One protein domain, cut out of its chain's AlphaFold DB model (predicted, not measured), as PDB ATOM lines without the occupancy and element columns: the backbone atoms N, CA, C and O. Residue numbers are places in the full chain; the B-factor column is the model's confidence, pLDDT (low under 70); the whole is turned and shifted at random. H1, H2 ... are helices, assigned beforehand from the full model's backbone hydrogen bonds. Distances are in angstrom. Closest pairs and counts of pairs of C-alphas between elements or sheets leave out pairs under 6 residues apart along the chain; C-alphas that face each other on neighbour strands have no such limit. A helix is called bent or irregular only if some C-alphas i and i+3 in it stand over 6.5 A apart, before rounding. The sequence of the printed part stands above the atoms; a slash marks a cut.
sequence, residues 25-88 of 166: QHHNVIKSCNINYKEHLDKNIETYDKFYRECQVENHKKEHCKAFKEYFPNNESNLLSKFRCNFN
ATOM      1  N   GLN A  25     187.223 174.073 164.435       66.81
ATOM      2  CA  GLN A  25     188.693 173.985 164.422       66.81
ATOM      3  C   GLN A  25     189.402 175.183 163.760       66.81
ATOM      4  O   GLN A  25     190.601 175.411 163.997       66.81
ATOM      5  N   HIS A  26     188.689 175.940 162.921       62.06
ATOM      6  CA  HIS A  26     189.273 176.929 162.014       62.06
ATOM      7  C   HIS A  26     188.640 178.314 162.180       62.06
ATOM      8  O   HIS A  26     187.815 178.755 161.385       62.06
ATOM      9  N   HIS A  27     189.142 179.078 163.147       59.25
ATOM     10  CA  HIS A  27     189.055 180.535 163.093       59.25
ATOM     11  C   HIS A  27     190.022 181.068 162.021       59.25
ATOM     12  O   HIS A  27     191.095 181.537 162.366       59.25
ATOM     13  N   ASN A  28     189.691 180.959 160.729       55.75
ATOM     14  CA  ASN A  28     190.332 181.656 159.592       55.75
ATOM     15  C   ASN A  28     191.877 181.603 159.444       55.75
ATOM     16  O   ASN A  28     192.425 182.290 158.583       55.75
ATOM     17  N   VAL A  29     192.604 180.807 160.232       61.34
ATOM     18  CA  VAL A  29     194.060 180.657 160.114       61.34
ATOM     19  C   VAL A  29     194.350 179.459 159.218       61.34
ATOM     20  O   VAL A  29     193.971 178.334 159.543       61.34
ATOM     21  N   ILE A  30     195.041 179.700 158.103       66.88
ATOM     22  CA  ILE A  30     195.592 178.640 157.254       66.88
ATOM     23  C   ILE A  30     196.608 177.859 158.097       66.88
ATOM     24  O   ILE A  30     197.689 178.366 158.394       66.88
ATOM     25  N   LYS A  31     196.249 176.642 158.510       76.56
ATOM     26  CA  LYS A  31     197.126 175.732 159.263       76.56
ATOM     27  C   LYS A  31     197.806 174.739 158.324       76.56
ATOM     28  O   LYS A  31     197.310 174.478 157.222       76.56
ATOM     29  N   SER A  32     198.934 174.179 158.755       83.25
ATOM     30  CA  SER A  32     199.479 172.990 158.108       83.25
ATOM     31  C   SER A  32     198.555 171.793 158.358       83.25
ATOM     32  O   SER A  32     197.945 171.670 159.421       83.25
ATOM     33  N   CYS A  33     198.386 170.939 157.353       86.50
ATOM     34  CA  CYS A  33     197.559 169.737 157.435       86.50
ATOM     35  C   CYS A  33     198.208 168.580 156.680       86.50
ATOM     36  O   CYS A  33     199.030 168.789 155.786       86.50
ATOM     37  N   ASN A  34     197.826 167.350 157.024       88.38
ATOM     38  CA  ASN A  34     198.239 166.176 156.260       88.38
ATOM     39  C   ASN A  34     197.473 166.086 154.924       88.38
ATOM     40  O   ASN A  34     196.401 166.675 154.764       88.38
ATOM     41  N   ILE A  35     198.029 165.330 153.973       90.31
ATOM     42  CA  ILE A  35     197.476 165.210 152.618       90.31
ATOM     43  C   ILE A  35     196.054 164.635 152.613       90.31
ATOM     44  O   ILE A  35     195.191 165.179 151.935       90.31
ATOM     45  N   ASN A  36     195.776 163.622 153.441       91.94
ATOM     46  CA  ASN A  36     194.461 162.979 153.500       91.94
ATOM     47  C   ASN A  36     193.379 163.956 153.981       91.94
ATOM     48  O   ASN A  36     192.285 164.001 153.427       91.94
ATOM     49  N   TYR A  37     193.688 164.765 154.999       90.50
ATOM     50  CA  TYR A  37     192.787 165.804 155.487       90.50
ATOM     51  C   TYR A  37     192.532 166.857 154.410       90.50
ATOM     52  O   TYR A  37     191.387 167.250 154.201       90.50
ATOM     53  N   LYS A  38     193.586 167.286 153.705       91.44
ATOM     54  CA  LYS A  38     193.459 168.252 152.613       91.44
ATOM     55  C   LYS A  38     192.554 167.721 151.498       91.44
ATOM     56  O   LYS A  38     191.635 168.418 151.092       91.44
ATOM     57  N   GLU A  39     192.796 166.499 151.029       94.56
ATOM     58  CA  GLU A  39     191.991 165.863 149.978       94.56
ATOM     59  C   GLU A  39     190.526 165.703 150.398       94.56
ATOM     60  O   GLU A  39     189.615 165.956 149.610       94.56
ATOM     61  N   HIS A  40     190.289 165.328 151.658       94.88
ATOM     62  CA  HIS A  40     188.942 165.222 152.214       94.88
ATOM     63  C   HIS A  40     188.234 166.582 152.275       94.88
ATOM     64  O   HIS A  40     187.086 166.703 151.843       94.88
ATOM     65  N   LEU A  41     188.931 167.626 152.738       93.69
ATOM     66  CA  LEU A  41     188.413 168.994 152.764       93.69
ATOM     67  C   LEU A  41     188.092 169.507 151.353       93.69
ATOM     68  O   LEU A  41     187.002 170.031 151.132       93.69
ATOM     69  N   ASP A  42     189.002 169.322 150.395       94.44
ATOM     70  CA  ASP A  42     188.801 169.737 149.003       94.44
ATOM     71  C   ASP A  42     187.564 169.051 148.401       94.44
ATOM     72  O   ASP A  42     186.714 169.707 147.796       94.44
ATOM     73  N   LYS A  43     187.388 167.747 148.651       96.81
ATOM     74  CA  LYS A  43     186.204 166.997 148.209       96.81
ATOM     75  C   LYS A  43     184.908 167.538 148.815       96.81
ATOM     76  O   LYS A  43     183.877 167.579 148.134       96.81
ATOM     77  N   ASN A  44     184.935 167.947 150.080       96.56
ATOM     78  CA  ASN A  44     183.783 168.563 150.731       96.56
ATOM     79  C   ASN A  44     183.470 169.949 150.155       96.56
ATOM     80  O   ASN A  44     182.299 170.246 149.922       96.56
ATOM     81  N   ILE A  45     184.488 170.756 149.838       95.69
ATOM     82  CA  ILE A  45     184.313 172.041 149.141       95.69
ATOM     83  C   ILE A  45     183.644 171.818 147.778       95.69
ATOM     84  O   ILE A  45     182.608 172.418 147.498       95.69
ATOM     85  N   GLU A  46     184.162 170.898 146.961       97.00
ATOM     86  CA  GLU A  46     183.583 170.580 145.647       97.00
ATOM     87  C   GLU A  46     182.137 170.070 145.748       97.00
ATOM     88  O   GLU A  46     181.268 170.429 144.945       97.00
ATOM     89  N   THR A  47     181.873 169.231 146.750       97.62
ATOM     90  CA  THR A  47     180.541 168.695 147.044       97.62
ATOM     91  C   THR A  47     179.563 169.817 147.375       97.62
ATOM     92  O   THR A  47     178.481 169.886 146.780       97.62
ATOM     93  N   TYR A  48     179.947 170.711 148.285       97.75
ATOM     94  CA  TYR A  48     179.133 171.855 148.665       97.75
ATOM     95  C   TYR A  48     178.865 172.771 147.474       97.75
ATOM     96  O   TYR A  48     177.704 173.049 147.181       97.75
ATOM     97  N   ASP A  49     179.900 173.166 146.730       97.19
ATOM     98  CA  ASP A  49     179.780 174.083 145.591       97.19
ATOM     99  C   ASP A  49     178.858 173.522 144.501       97.19
ATOM    100  O   ASP A  49     178.063 174.246 143.888       97.19
ATOM    101  N   LYS A  50     178.918 172.206 144.269       97.31
ATOM    102  CA  LYS A  50     178.020 171.509 143.345       97.31
ATOM    103  C   LYS A  50     176.561 171.627 143.781       97.31
ATOM    104  O   LYS A  50     175.724 171.996 142.955       97.31
ATOM    105  N   PHE A  51     176.244 171.308 145.035       97.75
ATOM    106  CA  PHE A  51     174.862 171.361 145.522       97.75
ATOM    107  C   PHE A  51     174.371 172.788 145.737       97.75
ATOM    108  O   PHE A  51     173.206 173.067 145.468       97.75
ATOM    109  N   TYR A  52     175.248 173.712 146.121       97.81
ATOM    110  CA  TYR A  52     174.938 175.132 146.168       97.81
ATOM    111  C   TYR A  52     174.498 175.632 144.790       97.81
ATOM    112  O   TYR A  52     173.425 176.222 144.652       97.81
ATOM    113  N   ARG A  53     175.271 175.325 143.741       97.25
ATOM    114  CA  ARG A  53     174.894 175.677 142.370       97.25
ATOM    115  C   ARG A  53     173.580 175.012 141.953       97.25
ATOM    116  O   ARG A  53     172.674 175.722 141.535       97.25
ATOM    117  N   GLU A  54     173.442 173.695 142.116       97.12
ATOM    118  CA  GLU A  54     172.228 172.956 141.711       97.12
ATOM    119  C   GLU A  54     170.968 173.468 142.450       97.12
ATOM    120  O   GLU A  54     169.899 173.638 141.861       97.12
ATOM    121  N   CYS A  55     171.074 173.739 143.751       97.25
ATOM    122  CA  CYS A  55     169.915 173.969 144.614       97.25
ATOM    123  C   CYS A  55     169.606 175.443 144.905       97.25
ATOM    124  O   CYS A  55     168.450 175.755 145.208       97.25
ATOM    125  N   GLN A  56     170.598 176.336 144.825       95.75
ATOM    126  CA  GLN A  56     170.425 177.776 145.061       95.75
ATOM    127  C   GLN A  56     170.531 178.598 143.780       95.75
ATOM    128  O   GLN A  56     169.676 179.448 143.548       95.75
ATOM    129  N   VAL A  57     171.533 178.335 142.935       96.00
ATOM    130  CA  VAL A  57     171.742 179.109 141.696       96.00
ATOM    131  C   VAL A  57     170.771 178.659 140.603       96.00
ATOM    132  O   VAL A  57     170.032 179.470 140.054       96.00
ATOM    133  N   GLU A  58     170.728 177.358 140.322       97.06
ATOM    134  CA  GLU A  58     169.816 176.747 139.343       97.06
ATOM    135  C   GLU A  58     168.404 176.535 139.926       97.06
ATOM    136  O   GLU A  58     167.441 176.328 139.187       97.06
ATOM    137  N   ASN A  59     168.264 176.630 141.256       94.19
ATOM    138  CA  ASN A  59     167.004 176.548 141.998       94.19
ATOM    139  C   ASN A  59     166.183 175.275 141.697       94.19
ATOM    140  O   ASN A  59     164.954 175.307 141.557       94.19
ATOM    141  N   HIS A  60     166.858 174.125 141.601       94.69
ATOM    142  CA  HIS A  60     166.182 172.841 141.440       94.69
ATOM    143  C   HIS A  60     165.293 172.506 142.651       94.69
ATOM    144  O   HIS A  60     165.631 172.758 143.806       94.69
ATOM    145  N   LYS A  61     164.141 171.877 142.382       94.06
ATOM    146  CA  LYS A  61     163.120 171.526 143.393       94.06
ATOM    147  C   LYS A  61     163.151 170.053 143.830       94.06
ATOM    148  O   LYS A  61     162.145 169.534 144.308       94.06
ATOM    149  N   LYS A  62     164.279 169.370 143.620       96.25
ATOM    150  CA  LYS A  62     164.466 167.948 143.964       96.25
ATOM    151  C   LYS A  62     164.554 167.751 145.482       96.25
ATOM    152  O   LYS A  62     164.830 168.710 146.205       96.25
ATOM    153  N   GLU A  63     164.346 166.528 145.972       97.00
ATOM    154  CA  GLU A  63     164.304 166.267 147.422       97.00
ATOM    155  C   GLU A  63     165.652 166.564 148.087       97.00
ATOM    156  O   GLU A  63     165.700 167.205 149.136       97.00
ATOM    157  N   HIS A  64     166.763 166.231 147.427       97.69
ATOM    158  CA  HIS A  64     168.091 166.564 147.945       97.69
ATOM    159  C   HIS A  64     168.335 168.073 148.075       97.69
ATOM    160  O   HIS A  64     169.100 168.490 148.938       97.69
ATOM    161  N   CYS A  65     167.657 168.914 147.287       97.75
ATOM    162  CA  CYS A  65     167.758 170.364 147.441       97.75
ATOM    163  C   CYS A  65     166.981 170.898 148.646       97.75
ATOM    164  O   CYS A  65     167.354 171.939 149.188       97.75
ATOM    165  N   LYS A  66     165.937 170.193 149.099       97.12
ATOM    166  CA  LYS A  66     165.300 170.495 150.388       97.12
ATOM    167  C   LYS A  66     166.250 170.149 151.531       97.12
ATOM    168  O   LYS A  66     166.510 171.008 152.365       97.12
ATOM    169  N   ALA A  67     166.849 168.957 151.486       97.56
ATOM    170  CA  ALA A  67     167.846 168.536 152.468       97.56
ATOM    171  C   ALA A  67     169.058 169.484 152.509       97.56
ATOM    172  O   ALA A  67     169.494 169.874 153.584       97.56
ATOM    173  N   PHE A  68     169.569 169.928 151.354       98.00
ATOM    174  CA  PHE A  68     170.656 170.913 151.300       98.00
ATOM    175  C   PHE A  68     170.314 172.197 152.066       98.00
ATOM    176  O   PHE A  68     171.131 172.690 152.836       98.00
ATOM    177  N   LYS A  69     169.098 172.724 151.886       96.44
ATOM    178  CA  LYS A  69     168.628 173.934 152.581       96.44
ATOM    179  C   LYS A  69     168.450 173.718 154.084       96.44
ATOM    180  O   LYS A  69     168.652 174.655 154.846       96.44
ATOM    181  N   GLU A  70     168.081 172.509 154.492       96.88
ATOM    182  CA  GLU A  70     167.929 172.126 155.896       96.88
ATOM    183  C   GLU A  70     169.283 171.994 156.603       96.88
ATOM    184  O   GLU A  70     169.479 172.577 157.667       96.88
ATOM    185  N   TYR A  71     170.242 171.295 155.990       97.00
ATOM    186  CA  TYR A  71     171.574 171.092 156.565       97.00
ATOM    187  C   TYR A  71     172.481 172.325 156.450       97.00
ATOM    188  O   TYR A  71     173.352 172.527 157.294       97.00
ATOM    189  N   PHE A  72     172.261 173.175 155.443       95.56
ATOM    190  CA  PHE A  72     172.981 174.434 155.242       95.56
ATOM    191  C   PHE A  72     171.999 175.615 155.174       95.56
ATOM    192  O   PHE A  72     171.787 176.184 154.097       95.56
ATOM    193  N   PRO A  73     171.396 176.030 156.303       91.19
ATOM    194  CA  PRO A  73     170.424 177.126 156.315       91.19
ATOM    195  C   PRO A  73     171.065 178.472 155.941       91.19
ATOM    196  O   PRO A  73     170.459 179.268 155.226       91.19
ATOM    197  N   ASN A  74     172.325 178.685 156.332       87.88
ATOM    198  CA  ASN A  74     173.132 179.861 155.988       87.88
ATOM    199  C   ASN A  74     174.080 179.537 154.823       87.88
ATOM    200  O   ASN A  74     175.302 179.558 154.964       87.88
ATOM    201  N   ASN A  75     173.511 179.149 153.684       83.75
ATOM    202  CA  ASN A  75     174.254 178.661 152.520       83.75
ATOM    203  C   ASN A  75     174.946 179.775 151.713       83.75
ATOM    204  O   ASN A  75     174.646 179.989 150.549       83.75
ATOM    205  N   GLU A  76     175.894 180.499 152.294       90.88
ATOM    206  CA  GLU A  76     176.721 181.420 151.506       90.88
ATOM    207  C   GLU A  76     177.544 180.666 150.446       90.88
ATOM    208  O   GLU A  76     178.123 179.624 150.732       90.88
ATOM    209  N   SER A  77     177.671 181.225 149.237       88.94
ATOM    210  CA  SER A  77     178.390 180.576 148.119       88.94
ATOM    211  C   SER A  77     179.825 180.134 148.435       88.94
ATOM    212  O   SER A  77     180.351 179.241 147.788       88.94
ATOM    213  N   ASN A  78     180.465 180.754 149.426       87.56
ATOM    214  CA  ASN A  78     181.833 180.484 149.849       87.56
ATOM    215  C   ASN A  78     181.913 179.872 151.255       87.56
ATOM    216  O   ASN A  78     182.944 180.008 151.911       87.56
ATOM    217  N   LEU A  79     180.841 179.242 151.749       91.19
ATOM    218  CA  LEU A  79     180.767 178.749 153.125       91.19
ATOM    219  C   LEU A  79     181.945 177.831 153.479       91.19
ATOM    220  O   LEU A  79     182.650 178.096 154.449       91.19
ATOM    221  N   LEU A  80     182.184 176.793 152.669       91.38
ATOM    222  CA  LEU A  80     183.272 175.843 152.914       91.38
ATOM    223  C   LEU A  80     184.620 176.315 152.356       91.38
ATOM    224  O   LEU A  80     185.659 175.977 152.910       91.38
ATOM    225  N   SER A  81     184.644 177.137 151.304       88.25
ATOM    226  CA  SER A  81     185.905 177.571 150.678       88.25
ATOM    227  C   SER A  81     186.722 178.567 151.520       88.25
ATOM    228  O   SER A  81     187.866 178.887 151.162       88.25
ATOM    229  N   LYS A  82     186.153 179.022 152.649       87.62
ATOM    230  CA  LYS A  82     186.845 179.719 153.747       87.62
ATOM    231  C   LYS A  82     187.835 178.805 154.479       87.62
ATOM    232  O   LYS A  82     188.851 179.290 154.971       87.62
ATOM    233  N   PHE A  83     187.579 177.498 154.521       87.62
ATOM    234  CA  PHE A  83     188.495 176.525 155.106       87.62
ATOM    235  C   PHE A  83     189.546 176.138 154.080       87.62
ATOM    236  O   PHE A  83     189.233 175.654 152.994       87.62
ATOM    237  N   ARG A  84     190.811 176.369 154.420       84.06
ATOM    238  CA  ARG A  84     191.958 175.947 153.622       84.06
ATOM    239  C   ARG A  84     193.090 175.571 154.553       84.06
ATOM    240  O   ARG A  84     193.267 176.181 155.607       84.06
ATOM    241  N   CYS A  85     193.879 174.599 154.130       86.19
ATOM    242  CA  CYS A  85     195.079 174.197 154.833       86.19
ATOM    243  C   CYS A  85     196.210 173.931 153.840       86.19
ATOM    244  O   CYS A  85     195.977 173.587 152.676       86.19
ATOM    245  N   ASN A  86     197.440 174.120 154.305       84.69
ATOM    246  CA  ASN A  86     198.633 173.906 153.499       84.69
ATOM    247  C   ASN A  86     199.213 172.531 153.814       84.69
ATOM    248  O   ASN A  86     199.584 172.249 154.952       84.69
ATOM    249  N   PHE A  87     199.343 171.685 152.799       83.81
ATOM    250  CA  PHE A  87     200.140 170.474 152.935       83.81
ATOM    251  C   PHE A  87     201.620 170.830 152.768       83.81
ATOM    252  O   PHE A  87     202.029 171.290 151.701       83.81
ATOM    253  N   ASN A  88     202.418 170.616 153.816       79.69
ATOM    254  CA  ASN A  88     203.871 170.717 153.748       79.69
ATOM    255  C   ASN A  88     204.484 169.327 153.992       79.69
ATOM    256  O   ASN A  88     204.548 168.897 155.144       79.69
TER     257      ASN A  88
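AT A GLANCE: This is residues 25 to 88 of the 166 residues of an uncharacterized protein of Plasmodium vivax Brazil I (UniProt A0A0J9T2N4). One long helix, H1, makes the length of a narrow rod, and a short helix, H2, packs slantwise on the end of it near residues 51 to 55. After H2 an unnamed stretch, residues 72 to 88, folds back over the length of H1 towards its first residues, where residues 85 to 86 pair in parallel with residues 31 to 32 in a short, unnamed pairing. The printed part has 64 residues with two named helices, H1 then H2, and no named strand; the class is all helix. The whole is loose, with a radius of gyration of the C-alphas of 13.5 A, and spans 42 by 20 by 16 A.

IN THESE COORDINATES: H1 is residues 35 to 57, from C-alpha 35 at (197.476, 165.210, 152.618) to C-alpha 57 at (171.742, 179.109, 141.696), 31.2 A in length. It is neither bent nor irregular, but only just: C-alphas 54 and 57 are 6.2 A apart. H2 is residues 63 to 71, 12.6 A from first to last C-alpha, and ends with C-alpha 71 at (171.574, 171.092, 156.565).

HOW THE PARTS SIT: H1 touches H2 with residues 51 to 55 alone. Their closest C-alphas are those of Cys 55 and Cys 65, 5.1 A apart. Their lines stand at a steep tilt of 64 degrees, and they run opposite ways. The link from H1 to H2 is tight, with 5 residues. In H1 and H2 every O i to N i+4 pair is within hydrogen-bond range.

THE WHOLE: The C-alphas of Lys 61 and Asn 88, the two farthest apart, are 42.1 A apart. The printed part, residues 25 to 88, has no cut. The mean pLDDT of the printed part is 89.8, and residues 25 to 30 of the model are under 70.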